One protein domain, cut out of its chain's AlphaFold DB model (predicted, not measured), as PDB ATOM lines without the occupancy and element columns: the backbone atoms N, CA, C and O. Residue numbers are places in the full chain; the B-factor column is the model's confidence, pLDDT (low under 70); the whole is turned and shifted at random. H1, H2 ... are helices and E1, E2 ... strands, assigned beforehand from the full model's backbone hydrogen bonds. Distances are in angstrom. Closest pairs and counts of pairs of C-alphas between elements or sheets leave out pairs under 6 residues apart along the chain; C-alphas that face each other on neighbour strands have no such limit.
ATOM      1  N   PHE A   7     -28.801 -63.715  65.140       96.00
ATOM      2  CA  PHE A   7     -27.979 -64.917  65.222       96.00
ATOM      3  C   PHE A   7     -26.993 -64.807  66.388       96.00
ATOM      4  O   PHE A   7     -26.116 -63.939  66.408       96.00
ATOM      5  N   LEU A   8     -27.122 -65.698  67.365       95.69
ATOM      6  CA  LEU A   8     -26.242 -65.780  68.524       95.69
ATOM      7  C   LEU A   8     -25.271 -66.947  68.345       95.69
ATOM      8  O   LEU A   8     -25.638 -68.111  68.499       95.69
ATOM      9  N   ARG A   9     -24.008 -66.626  68.037       95.44
ATOM     10  CA  ARG A   9     -22.970 -67.647  67.870       95.44
ATOM     11  C   ARG A   9     -22.412 -68.131  69.200       95.44
ATOM     12  O   ARG A   9     -21.932 -67.335  70.008       95.44
ATOM     13  N   GLN A  10     -22.375 -69.447  69.367       94.62
ATOM     14  CA  GLN A  10     -21.760 -70.125  70.502       94.62
ATOM     15  C   GLN A  10     -20.701 -71.118  70.025       94.62
ATOM     16  O   GLN A  10     -20.796 -71.676  68.934       94.62
ATOM     17  N   THR A  11     -19.669 -71.336  70.837       92.94
ATOM     18  CA  THR A  11     -18.618 -72.301  70.495       92.94
ATOM     19  C   THR A  11     -19.051 -73.724  70.787       92.94
ATOM     20  O   THR A  11     -18.804 -74.609  69.983       92.94
ATOM     21  N   THR A  12     -19.754 -73.950  71.893       93.38
ATOM     22  CA  THR A  12     -20.149 -75.293  72.330       93.38
ATOM     23  C   THR A  12     -21.597 -75.593  71.934       93.38
ATOM     24  O   THR A  12     -22.487 -74.882  72.406       93.38
ATOM     25  N   PRO A  13     -21.850 -76.634  71.114       93.88
ATOM     26  CA  PRO A  13     -23.201 -77.099  70.804       93.88
ATOM     27  C   PRO A  13     -23.987 -77.507  72.047       93.88
ATOM     28  O   PRO A  13     -23.439 -78.133  72.955       93.88
ATOM     29  N   HIS A  14     -25.277 -77.173  72.070       94.69
ATOM     30  CA  HIS A  14     -26.219 -77.608  73.099       94.69
ATOM     31  C   HIS A  14     -27.668 -77.538  72.603       94.69
ATOM     32  O   HIS A  14     -27.970 -76.841  71.639       94.69
ATOM     33  N   ASP A  15     -28.573 -78.194  73.323       93.94
ATOM     34  CA  ASP A  15     -30.011 -78.277  73.039       93.94
ATOM     35  C   ASP A  15     -30.858 -77.197  73.735       93.94
ATOM     36  O   ASP A  15     -32.080 -77.165  73.590       93.94
ATOM     37  N   ARG A  16     -30.229 -76.289  74.492       94.00
ATOM     38  CA  ARG A  16     -30.945 -75.202  75.170       94.00
ATOM     39  C   ARG A  16     -31.679 -74.335  74.153       94.00
ATOM     40  O   ARG A  16     -31.082 -73.844  73.198       94.00
ATOM     41  N   VAL A  17     -32.951 -74.090  74.433       92.31
ATOM     42  CA  VAL A  17     -33.788 -73.201  73.632       92.31
ATOM     43  C   VAL A  17     -33.319 -71.758  73.804       92.31
ATOM     44  O   VAL A  17     -32.885 -71.340  74.883       92.31
ATOM     45  N   SER A  18     -33.402 -71.002  72.717       91.44
ATOM     46  CA  SER A  18     -33.167 -69.569  72.720       91.44
ATOM     47  C   SER A  18     -34.111 -68.842  73.697       91.44
ATOM     48  O   SER A  18     -35.289 -69.190  73.774       91.44
ATOM     49  N   PRO A  19     -33.638 -67.823  74.439       88.19
ATOM     50  CA  PRO A  19     -34.481 -67.096  75.388       88.19
ATOM     51  C   PRO A  19     -35.538 -66.198  74.724       88.19
ATOM     52  O   PRO A  19     -36.449 -65.745  75.414       88.19
ATOM     53  N   TYR A  20     -35.418 -65.917  73.421       92.06
ATOM     54  CA  TYR A  20     -36.330 -65.041  72.682       92.06
ATOM     55  C   TYR A  20     -36.633 -65.606  71.290       92.06
ATOM     56  O   TYR A  20     -35.749 -66.166  70.645       92.06
ATOM     57  N   GLU A  21     -37.859 -65.400  70.804       91.81
ATOM     58  CA  GLU A  21     -38.340 -65.950  69.523       91.81
ATOM     59  C   GLU A  21     -37.545 -65.457  68.308       91.81
ATOM     60  O   GLU A  21     -37.344 -66.201  67.354       91.81
ATOM     61  N   TYR A  22     -37.043 -64.223  68.356       91.94
ATOM     62  CA  TYR A  22     -36.240 -63.634  67.283       91.94
ATOM     63  C   TYR A  22     -34.765 -64.063  67.327       91.94
ATOM     64  O   TYR A  22     -33.973 -63.603  66.506       91.94
ATOM     65  N   VAL A  23     -34.351 -64.888  68.295       94.75
ATOM     66  CA  VAL A  23     -32.952 -65.296  68.463       94.75
ATOM     67  C   VAL A  23     -32.750 -66.724  67.978       94.75
ATOM     68  O   VAL A  23     -33.383 -67.656  68.470       94.75
ATOM     69  N   GLU A  24     -31.786 -66.896  67.081       95.19
ATOM     70  CA  GLU A  24     -31.354 -68.182  66.555       95.19
ATOM     71  C   GLU A  24     -29.940 -68.507  67.010       95.19
ATOM     72  O   GLU A  24     -29.012 -67.711  66.847       95.19
ATOM     73  N   LEU A  25     -29.770 -69.691  67.589       96.00
ATOM     74  CA  LEU A  25     -28.463 -70.167  68.010       96.00
ATOM     75  C   LEU A  25     -27.740 -70.785  66.819       96.00
ATOM     76  O   LEU A  25     -28.249 -71.708  66.189       96.00
ATOM     77  N   ILE A  26     -26.527 -70.308  66.557       95.88
ATOM     78  CA  ILE A  26     -25.612 -70.932  65.601       95.88
ATOM     79  C   ILE A  26     -24.360 -71.393  66.335       95.88
ATOM     80  O   ILE A  26     -23.906 -70.758  67.292       95.88
ATOM     81  N   PHE A  27     -23.770 -72.489  65.879       95.81
ATOM     82  CA  PHE A  27     -22.610 -73.085  66.532       95.81
ATOM     83  C   PHE A  27     -21.404 -73.057  65.603       95.81
ATOM     84  O   PHE A  27     -21.512 -73.364  64.420       95.81
ATOM     85  N   GLY A  28     -20.245 -72.680  66.135       93.38
ATOM     86  CA  GLY A  28     -19.005 -72.643  65.367       93.38
ATOM     87  C   GLY A  28     -17.790 -72.682  66.276       93.38
ATOM     88  O   GLY A  28     -17.756 -71.998  67.295       93.38
ATOM     89  N   GLN A  29     -16.785 -73.468  65.903       91.44
ATOM     90  CA  GLN A  29     -15.560 -73.636  66.682       91.44
ATOM     91  C   GLN A  29     -14.409 -72.833  66.065       91.44
ATOM     92  O   GLN A  29     -14.292 -72.794  64.840       91.44
ATOM     93  N   PRO A  30     -13.553 -72.197  66.882       90.50
ATOM     94  CA  PRO A  30     -12.331 -71.581  66.389       90.50
ATOM     95  C   PRO A  30     -11.312 -72.649  65.925       90.50
ATOM     96  O   PRO A  30     -11.391 -73.800  66.357       90.50
ATOM     97  N   PRO A  31     -10.309 -72.269  65.111       93.56
ATOM     98  CA  PRO A  31     -10.019 -70.907  64.664       93.56
ATOM     99  C   PRO A  31     -10.983 -70.425  63.573       93.56
ATOM    100  O   PRO A  31     -11.273 -71.139  62.621       93.56
ATOM    101  N   PHE A  32     -11.452 -69.185  63.707       94.50
ATOM    102  CA  PHE A  32     -12.214 -68.511  62.654       94.50
ATOM    103  C   PHE A  32     -11.253 -67.803  61.698       94.50
ATOM    104  O   PHE A  32     -10.226 -67.283  62.138       94.50
ATOM    105  N   THR A  33     -11.593 -67.735  60.412       96.81
ATOM    106  CA  THR A  33     -10.841 -66.954  59.419       96.81
ATOM    107  C   THR A  33     -11.729 -65.889  58.787       96.81
ATOM    108  O   THR A  33     -12.955 -65.929  58.906       96.81
ATOM    109  N   VAL A  34     -11.121 -64.896  58.133       98.00
ATOM    110  CA  VAL A  34     -11.879 -63.819  57.475       98.00
ATOM    111  C   VAL A  34     -12.778 -64.402  56.387       98.00
ATOM    112  O   VAL A  34     -13.922 -63.978  56.238       98.00
ATOM    113  N   GLU A  35     -12.301 -65.419  55.675       98.19
ATOM    114  CA  GLU A  35     -13.016 -66.105  54.600       98.19
ATOM    115  C   GLU A  35     -14.252 -66.828  55.136       98.19
ATOM    116  O   GLU A  35     -15.346 -66.640  54.604       98.19
ATOM    117  N   THR A  36     -14.108 -67.599  56.222       97.44
ATOM    118  CA  THR A  36     -15.234 -68.329  56.826       97.44
ATOM    119  C   THR A  36     -16.265 -67.382  57.432       97.44
ATOM    120  O   THR A  36     -17.462 -67.613  57.307       97.44
ATOM    121  N   GLU A  37     -15.816 -66.290  58.061       98.06
ATOM    122  CA  GLU A  37     -16.706 -65.264  58.619       98.06
ATOM    123  C   GLU A  37     -17.460 -64.525  57.506       98.06
ATOM    124  O   GLU A  37     -18.666 -64.319  57.599       98.06
ATOM    125  N   THR A  38     -16.775 -64.186  56.410       98.44
ATOM    126  CA  THR A  38     -17.389 -63.527  55.247       98.44
ATOM    127  C   THR A  38     -18.434 -64.423  54.587       98.44
ATOM    128  O   THR A  38     -19.505 -63.943  54.215       98.44
ATOM    129  N   ALA A  39     -18.135 -65.718  54.437       98.12
ATOM    130  CA  ALA A  39     -19.077 -66.694  53.898       98.12
ATOM    131  C   ALA A  39     -20.330 -66.795  54.781       98.12
ATOM    132  O   ALA A  39     -21.437 -66.646  54.272       98.12
ATOM    133  N   LEU A  40     -20.146 -66.933  56.098       97.69
ATOM    134  CA  LEU A  40     -21.240 -67.010  57.066       97.69
ATOM    135  C   LEU A  40     -22.116 -65.750  57.055       97.69
ATOM    136  O   LEU A  40     -23.340 -65.845  57.041       97.69
ATOM    137  N   PHE A  41     -21.510 -64.559  57.043       97.94
ATOM    138  CA  PHE A  41     -22.263 -63.304  57.023       97.94
ATOM    139  C   PHE A  41     -23.089 -63.140  55.748       97.94
ATOM    140  O   PHE A  41     -24.209 -62.643  55.816       97.94
ATOM    141  N   ARG A  42     -22.575 -63.596  54.600       98.00
ATOM    142  CA  ARG A  42     -23.337 -63.609  53.344       98.00
ATOM    143  C   ARG A  42     -24.470 -64.626  53.367       98.00
ATOM    144  O   ARG A  42     -25.577 -64.282  52.973       98.00
ATOM    145  N   GLU A  43     -24.195 -65.846  53.821       97.69
ATOM    146  CA  GLU A  43     -25.182 -66.930  53.897       97.69
ATOM    147  C   GLU A  43     -26.380 -66.541  54.767       97.69
ATOM    148  O   GLU A  43     -27.527 -66.734  54.371       97.69
ATOM    149  N   LEU A  44     -26.112 -65.931  55.923       96.25
ATOM    150  CA  LEU A  44     -27.140 -65.511  56.873       96.25
ATOM    151  C   LEU A  44     -27.664 -64.086  56.625       96.25
ATOM    152  O   LEU A  44     -28.459 -63.594  57.424       96.25
ATOM    153  N   ALA A  45     -27.217 -63.425  55.550       95.25
ATOM    154  CA  ALA A  45     -27.557 -62.042  55.205       95.25
ATOM    155  C   ALA A  45     -27.390 -61.051  56.380       95.25
ATOM    156  O   ALA A  45     -28.240 -60.195  56.619       95.25
ATOM    157  N   ILE A  46     -26.290 -61.173  57.130       95.62
ATOM    158  CA  ILE A  46     -26.004 -60.315  58.283       95.62
ATOM    159  C   ILE A  46     -25.628 -58.912  57.802       95.62
ATOM    160  O   ILE A  46     -24.696 -58.738  57.018       95.62
ATOM    161  N   ASP A  47     -26.299 -57.901  58.340       94.69
ATOM    162  CA  ASP A  47     -26.058 -56.481  58.061       94.69
ATOM    163  C   ASP A  47     -25.367 -55.744  59.226       94.69
ATOM    164  O   ASP A  47     -24.729 -54.702  59.033       94.69
ATOM    165  N   MET A  48     -25.444 -56.308  60.435       95.62
ATOM    166  CA  MET A  48     -24.902 -55.742  61.663       95.62
ATOM    167  C   MET A  48     -24.189 -56.790  62.524       95.62
ATOM    168  O   MET A  48     -24.745 -57.829  62.869       95.62
ATOM    169  N   LEU A  49     -22.963 -56.478  62.952       96.38
ATOM    170  CA  LEU A  49     -22.202 -57.272  63.917       96.38
ATOM    171  C   LEU A  49     -22.223 -56.609  65.298       96.38
ATOM    172  O   LEU A  49     -21.777 -55.474  65.453       96.38
ATOM    173  N   ILE A  50     -22.642 -57.349  66.324       95.75
ATOM    174  CA  ILE A  50     -22.520 -56.936  67.728       95.75
ATOM    175  C   ILE A  50     -21.464 -57.810  68.397       95.75
ATOM    176  O   ILE A  50     -21.569 -59.038  68.394       95.75
ATOM    177  N   CYS A  51     -20.429 -57.213  68.988       95.25
ATOM    178  CA  CYS A  51     -19.418 -57.994  69.696       95.25
ATOM    179  C   CYS A  51     -18.741 -57.220  70.828       95.25
ATOM    180  O   CYS A  51     -18.708 -55.995  70.834       95.25
ATOM    181  N   ARG A  52     -18.183 -57.944  71.803       94.69
ATOM    182  CA  ARG A  52     -17.368 -57.353  72.873       94.69
ATOM    183  C   ARG A  52     -15.963 -57.036  72.369       94.69
ATOM    184  O   ARG A  52     -15.377 -57.845  71.647       94.69
ATOM    185  N   ASN A  53     -15.395 -55.921  72.824       93.62
ATOM    186  CA  ASN A  53     -14.001 -55.556  72.596       93.62
ATOM    187  C   ASN A  53     -13.056 -56.420  73.450       93.62
ATOM    188  O   ASN A  53     -12.429 -55.942  74.388       93.62
ATOM    189  N   LEU A  54     -12.953 -57.714  73.141       87.00
ATOM    190  CA  LEU A  54     -12.049 -58.633  73.847       87.00
ATOM    191  C   LEU A  54     -10.569 -58.358  73.532       87.00
ATOM    192  O   LEU A  54      -9.697 -58.682  74.330       87.00
ATOM    193  N   GLY A  55     -10.283 -57.736  72.384       86.00
ATOM    194  CA  GLY A  55      -8.932 -57.673  71.830       86.00
ATOM    195  C   GLY A  55      -8.416 -59.035  71.359       86.00
ATOM    196  O   GLY A  55      -9.160 -60.016  71.283       86.00
ATOM    197  N   GLY A  56      -7.125 -59.072  71.029       85.50
ATOM    198  CA  GLY A  56      -6.424 -60.274  70.581       85.50
ATOM    199  C   GLY A  56      -6.670 -60.637  69.112       85.50
ATOM    200  O   GLY A  56      -7.768 -60.483  68.574       85.50
ATOM    201  N   ASN A  57      -5.632 -61.177  68.472       87.50
ATOM    202  CA  ASN A  57      -5.676 -61.618  67.075       87.50
ATOM    203  C   ASN A  57      -6.757 -62.683  66.789       87.50
ATOM    204  O   ASN A  57      -7.440 -62.543  65.776       87.50
ATOM    205  N   PRO A  58      -7.011 -63.683  67.661       88.44
ATOM    206  CA  PRO A  58      -8.020 -64.714  67.385       88.44
ATOM    207  C   PRO A  58      -9.458 -64.187  67.244       88.44
ATOM    208  O   PRO A  58     -10.292 -64.831  66.612       88.44
ATOM    209  N   SER A  59      -9.765 -63.019  67.820       88.75
ATOM    210  CA  SER A  59     -11.105 -62.412  67.772       88.75
ATOM    211  C   SER A  59     -11.303 -61.459  66.590       88.75
ATOM    212  O   SER A  59     -12.419 -60.982  66.372       88.75
ATOM    213  N   ARG A  60     -10.232 -61.146  65.854       94.75
ATOM    214  CA  ARG A  60     -10.204 -60.152  64.777       94.75
ATOM    215  C   ARG A  60     -10.938 -60.554  63.482       94.75
ATOM    216  O   ARG A  60     -11.555 -59.658  62.905       94.75
ATOM    217  N   PRO A  61     -10.959 -61.831  63.042       96.94
ATOM    218  CA  PRO A  61     -11.504 -62.218  61.736       96.94
ATOM    219  C   PRO A  61     -12.915 -61.701  61.426       96.94
ATOM    220  O   PRO A  61     -13.140 -61.135  60.361       96.94
ATOM    221  N   LYS A  62     -13.845 -61.784  62.385       95.88
ATOM    222  CA  LYS A  62     -15.220 -61.269  62.240       95.88
ATOM    223  C   LYS A  62     -15.296 -59.757  61.991       95.88
ATOM    224  O   LYS A  62     -16.173 -59.296  61.273       95.88
ATOM    225  N   LEU A  63     -14.381 -58.976  62.572       97.44
ATOM    226  CA  LEU A  63     -14.343 -57.522  62.379       97.44
ATOM    227  C   LEU A  63     -13.829 -57.171  60.984       97.44
ATOM    228  O   LEU A  63     -14.309 -56.221  60.373       97.44
ATOM    229  N   ASP A  64     -12.851 -57.928  60.487       97.69
ATOM    230  CA  ASP A  64     -12.308 -57.712  59.148       97.69
ATOM    231  C   ASP A  64     -13.291 -58.174  58.065       97.69
ATOM    232  O   ASP A  64     -13.482 -57.450  57.091       97.69
ATOM    233  N   ALA A  65     -14.001 -59.286  58.280       98.25
ATOM    234  CA  ALA A  65     -15.105 -59.718  57.419       98.25
ATOM    235  C   ALA A  65     -16.246 -58.686  57.385       98.25
ATOM    236  O   ALA A  65     -16.677 -58.279  56.307       98.25
ATOM    237  N   ALA A  66     -16.681 -58.190  58.550       98.06
ATOM    238  CA  ALA A  66     -17.711 -57.154  58.630       98.06
ATOM    239  C   ALA A  66     -17.291 -55.869  57.896       98.06
ATOM    240  O   ALA A  66     -18.073 -55.305  57.132       98.06
ATOM    241  N   ARG A  67     -16.029 -55.444  58.057       97.50
ATOM    242  CA  ARG A  67     -15.464 -54.304  57.321       97.50
ATOM    243  C   ARG A  67     -15.456 -54.543  55.810       97.50
ATOM    244  O   ARG A  67     -15.835 -53.642  55.070       97.50
ATOM    245  N   ALA A  68     -15.034 -55.723  55.355       97.69
ATOM    246  CA  ALA A  68     -14.983 -56.064  53.932       97.69
ATOM    247  C   ALA A  68     -16.373 -56.083  53.271       97.69
ATOM    248  O   ALA A  68     -16.491 -55.804  52.081       97.69
ATOM    249  N   LEU A  69     -17.418 -56.385  54.045       98.12
ATOM    250  CA  LEU A  69     -18.811 -56.380  53.599       98.12
ATOM    251  C   LEU A  69     -19.523 -55.031  53.801       98.12
ATOM    252  O   LEU A  69     -20.681 -54.904  53.417       98.12
ATOM    253  N   GLY A  70     -18.861 -54.026  54.387       97.44
ATOM    254  CA  GLY A  70     -19.478 -52.725  54.671       97.44
ATOM    255  C   GLY A  70     -20.571 -52.770  55.748       97.44
ATOM    256  O   GLY A  70     -21.435 -51.898  55.777       97.44
ATOM    257  N   MET A  71     -20.546 -53.780  56.620       97.12
ATOM    258  CA  MET A  71     -21.544 -53.986  57.672       97.12
ATOM    259  C   MET A  71     -21.403 -52.963  58.804       97.12
ATOM    260  O   MET A  71     -20.298 -52.533  59.151       97.12
ATOM    261  N   GLY A  72     -22.524 -52.640  59.452       96.19
ATOM    262  CA  GLY A  72     -22.508 -51.897  60.709       96.19
ATOM    263  C   GLY A  72     -21.885 -52.734  61.828       96.19
ATOM    264  O   GLY A  72     -22.128 -53.936  61.923       96.19
ATOM    265  N   VAL A  73     -21.093 -52.117  62.708       96.81
ATOM    266  CA  VAL A  73     -20.493 -52.813  63.856       96.81
ATOM    267  C   VAL A  73     -20.797 -52.060  65.143       96.81
ATOM    268  O   VAL A  73     -20.407 -50.906  65.302       96.81
ATOM    269  N   ILE A  74     -21.441 -52.743  66.088       96.25
ATOM    270  CA  ILE A  74     -21.559 -52.305  67.477       96.25
ATOM    271  C   ILE A  74     -20.496 -53.048  68.281       96.25
ATOM    272  O   ILE A  74     -20.581 -54.260  68.513       96.25
ATOM    273  N   LEU A  75     -19.478 -52.310  68.710       95.88
ATOM    274  CA  LEU A  75     -18.418 -52.827  69.559       95.88
ATOM    275  C   LEU A  75     -18.694 -52.421  71.010       95.88
ATOM    276  O   LEU A  75     -18.716 -51.240  71.333       95.88
ATOM    277  N   ILE A  76     -18.920 -53.402  71.882       96.31
ATOM    278  CA  ILE A  76     -19.160 -53.175  73.311       96.31
ATOM    279  C   ILE A  76     -17.812 -52.934  73.992       96.31
ATOM    280  O   ILE A  76     -16.932 -53.802  73.936       96.31
ATOM    281  N   ASP A  77     -17.671 -51.779  74.638       95.25
ATOM    282  CA  ASP A  77     -16.457 -51.389  75.354       95.25
ATOM    283  C   ASP A  77     -16.087 -52.355  76.482       95.25
ATOM    284  O   ASP A  77     -16.919 -53.076  77.045       95.25
ATOM    285  N   ARG A  78     -14.793 -52.369  76.817       92.56
ATOM    286  CA  ARG A  78     -14.309 -53.105  77.985       92.56
ATOM    287  C   ARG A  78     -14.795 -52.400  79.253       92.56
ATOM    288  O   ARG A  78     -14.696 -51.176  79.325       92.56
ATOM    289  N   PRO A  79     -15.265 -53.143  80.269       91.75
ATOM    290  CA  PRO A  79     -15.517 -52.548  81.573       91.75
ATOM    291  C   PRO A  79     -14.214 -51.970  82.157       91.75
ATOM    292  O   PRO A  79     -13.128 -52.469  81.835       91.75
ATOM    293  N   PRO A  80     -14.299 -50.939  83.018       91.56
ATOM    294  CA  PRO A  80     -13.129 -50.392  83.690       91.56
ATOM    295  C   PRO A  80     -12.462 -51.462  84.560       91.56
ATOM    296  O   PRO A  80     -13.125 -52.308  85.163       91.56
ATOM    297  N   LEU A  81     -11.134 -51.412  84.627       89.69
ATOM    298  CA  LEU A  81     -10.357 -52.314  85.468       89.69
ATOM    299  C   LEU A  81     -10.378 -51.849  86.934       89.69
ATOM    300  O   LEU A  81     -10.554 -50.653  87.187       89.69
ATOM    301  N   PRO A  82     -10.189 -52.762  87.907       93.12
ATOM    302  CA  PRO A  82     -10.130 -52.385  89.314       93.12
ATOM    303  C   PRO A  82      -9.001 -51.383  89.590       93.12
ATOM    304  O   PRO A  82      -7.909 -51.477  89.023       93.12
ATOM    305  N   ALA A  83      -9.258 -50.431  90.488       94.50
ATOM    306  CA  ALA A  83      -8.267 -49.435  90.881       94.50
ATOM    307  C   ALA A  83      -7.065 -50.087  91.587       94.50
ATOM    308  O   ALA A  83      -7.214 -51.058  92.327       94.50
ATOM    309  N   GLY A  84      -5.867 -49.541  91.365       92.94
ATOM    310  CA  GLY A  84      -4.634 -49.998  92.017       92.94
ATOM    311  C   GLY A  84      -4.022 -51.283  91.445       92.94
ATOM    312  O   GLY A  84      -2.971 -51.707  91.918       92.94
ATOM    313  N   VAL A  85      -4.627 -51.893  90.420       91.81
ATOM    314  CA  VAL A  85      -4.072 -53.088  89.769       91.81
ATOM    315  C   VAL A  85      -3.036 -52.685  88.720       91.81
ATOM    316  O   VAL A  85      -3.328 -51.911  87.806       91.81
ATOM    317  N   ARG A  86      -1.822 -53.243  88.829       90.38
ATOM    318  CA  ARG A  86      -0.779 -53.098  87.806       90.38
ATOM    319  C   ARG A  86      -1.213 -53.815  86.531       90.38
ATOM    320  O   ARG A  86      -1.597 -54.979  86.565       90.38
ATOM    321  N   GLN A  87      -1.116 -53.116  85.410       91.75
ATOM    322  CA  GLN A  87      -1.437 -53.650  84.092       91.75
ATOM    323  C   GLN A  87      -0.178 -53.715  83.241       91.75
ATOM    324  O   GLN A  87       0.685 -52.840  83.320       91.75
ATOM    325  N   VAL A  88      -0.107 -54.744  82.411       93.56
ATOM    326  CA  VAL A  88       0.933 -54.940  81.405       93.56
ATOM    327  C   VAL A  88       0.266 -55.389  80.110       93.56
ATOM    328  O   VAL A  88      -0.778 -56.042  80.148       93.56
ATOM    329  N   ALA A  89       0.824 -54.994  78.966       90.38
ATOM    330  CA  ALA A  89       0.237 -55.291  77.659       90.38
ATOM    331  C   ALA A  89       0.711 -56.637  77.096       90.38
ATOM    332  O   ALA A  89      -0.030 -57.291  76.365       90.38
ATOM    333  N   GLU A  90       1.924 -57.055  77.463       92.62
ATOM    334  CA  GLU A  90       2.596 -58.216  76.893       92.62
ATOM    335  C   GLU A  90       2.871 -59.292  77.946       92.62
ATOM    336  O   GLU A  90       3.144 -59.008  79.114       92.62
ATOM    337  N   VAL A  91       2.883 -60.554  77.506       94.31
ATOM    338  CA  VAL A  91       3.199 -61.707  78.371       94.31
ATOM    339  C   VAL A  91       4.592 -61.573  78.986       94.31
ATOM    340  O   VAL A  91       4.787 -61.888  80.156       94.31
ATOM    341  N   ARG A  92       5.561 -61.057  78.221       97.12
ATOM    342  CA  ARG A  92       6.928 -60.831  78.703       97.12
ATOM    343  C   ARG A  92       6.964 -59.886  79.905       97.12
ATOM    344  O   ARG A  92       7.705 -60.141  80.849       97.12
ATOM    345  N   ASP A  93       6.179 -58.816  79.874       96.56
ATOM    346  CA  ASP A  93       6.137 -57.839  80.964       96.56
ATOM    347  C   ASP A  93       5.466 -58.428  82.211       96.56
ATOM    348  O   ASP A  93       5.845 -58.097  83.333       96.56
ATOM    349  N   ALA A  94       4.501 -59.336  82.023       95.88
ATOM    350  CA  ALA A  94       3.901 -60.090  83.118       95.88
ATOM    351  C   ALA A  94       4.916 -61.031  83.780       95.88
ATOM    352  O   ALA A  94       4.997 -61.063  85.005       95.88
ATOM    353  N   LEU A  95       5.715 -61.750  82.985       97.62
ATOM    354  CA  LEU A  95       6.774 -62.625  83.497       97.62
ATOM    355  C   LEU A  95       7.835 -61.828  84.259       97.62
ATOM    356  O   LEU A  95       8.108 -62.133  85.413       97.62
ATOM    357  N   ALA A  96       8.337 -60.740  83.670       96.81
ATOM    358  CA  ALA A  96       9.310 -59.870  84.328       96.81
ATOM    359  C   ALA A  96       8.777 -59.260  85.635       96.81
ATOM    360  O   ALA A  96       9.546 -58.996  86.555       96.81
ATOM    361  N   TRP A  97       7.466 -59.011  85.724       95.50
ATOM    362  CA  TRP A  97       6.846 -58.556  86.963       95.50
ATOM    363  C   TRP A  97       6.842 -59.646  88.034       95.50
ATOM    364  O   TRP A  97       7.215 -59.346  89.162       95.50
ATOM    365  N   VAL A  98       6.462 -60.880  87.687       95.62
ATOM    366  CA  VAL A  98       6.463 -62.023  88.616       95.62
ATOM    367  C   VAL A  98       7.877 -62.365  89.078       95.62
ATOM    368  O   VAL A  98       8.071 -62.603  90.263       95.62
ATOM    369  N   ASP A  99       8.861 -62.324  88.179       96.44
ATOM    370  CA  ASP A  99      10.272 -62.585  88.501       96.44
ATOM    371  C   ASP A  99      10.878 -61.530  89.448       96.44
ATOM    372  O   ASP A  99      11.916 -61.770  90.061       96.44
ATOM    373  N   ALA A 100      10.254 -60.351  89.544       93.62
ATOM    374  CA  ALA A 100      10.682 -59.247  90.400       93.62
ATOM    375  C   ALA A 100       9.897 -59.136  91.725       93.62
ATOM    376  O   ALA A 100      10.130 -58.177  92.467       93.62
TER     377      ALA A 100
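What this domain is: This is residues 7 to 100 of the 101 residues of the protein "Cobalt-precorrin-6A/precorrin-6x reductase" of Sulfitobacter sp (UniProt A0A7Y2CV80). The model is a small body with a long arm: H1 and H2 touch in the body, H2 packs on the parallel strand pair E3 and E4, and after E4 the chain reaches out through residues 77 to 90 to H3, which lies far from the body. A second parallel pair, E1 and E2, joined by the loop of residues 11 to 22, forms a separate part of the body, apart from E3 and E4. The printed part has 94 residues with three named helices and four named strands, in the order E1 E2 H1 E3 H2 E4 H3; its class is mixed, helices and strands, with 46 residues, under half, in named elements. It is loose, with a radius of gyration of the C-alphas of 17.2 A, and elongated, spanning 51 by 31 by 22 A.

How they stand to each other: Start at E1, residues 7 to 10, and its parallel neighbour E2, residues 23 to 27, at 37 degrees; look for N 8 and O 24, 2.8 A apart, within hydrogen-bond range. Next come H1, residues 34 to 43, and H2, residues 61 to 68, which touch, their closest C-alphas being those of Val 34 and Pro 61, 4.6 A apart. They run the same way at a steep tilt of 65 degrees. E3, residues 48 to 52, and E4, residues 72 to 76, are parallel neighbours at 17 degrees; N 74 and O 49 are 2.8 A apart, within hydrogen-bond range. E3, H2 and E4 form a strand-helix-strand unit, two parallel neighbour strands with a helix between them in the chain, and its crossover is right-handed. The closest C-alphas of H2 and E3 are those of Ala 66 and Leu 49, 6.9 A apart. H3, residues 91 to 99, is apart from H1, H2 and E3, among others. In H1, H2 and H3, every O i to N i+4 pair is within hydrogen-bond range.

Where its parts are: Find C-alpha 7 at (-27.979, -64.917, 65.222), where E1 begins; it is 9.7 A long, and E2 is 13.1 A. H1 starts at C-alpha 34, (-11.879, -63.819, 57.475), and runs 14.1 A. E3 measures 13.6 A, H2 10.5 A and E4 13.1 A. H3, 12.4 A long, ends at C-alpha 99, (10.272, -62.585, 88.501).

The domain as a whole: The C-alphas of Glu 21 and Ala 100 are the two farthest apart, at 53.7 A. The printed part has no cut. The links from E1 to E2 and from E4 to H3 are long, with 12 and 14 residues; in the latter, residues 80 to 85 stand free. The mean pLDDT of the printed part is 94.5, and no printed residue is under 70.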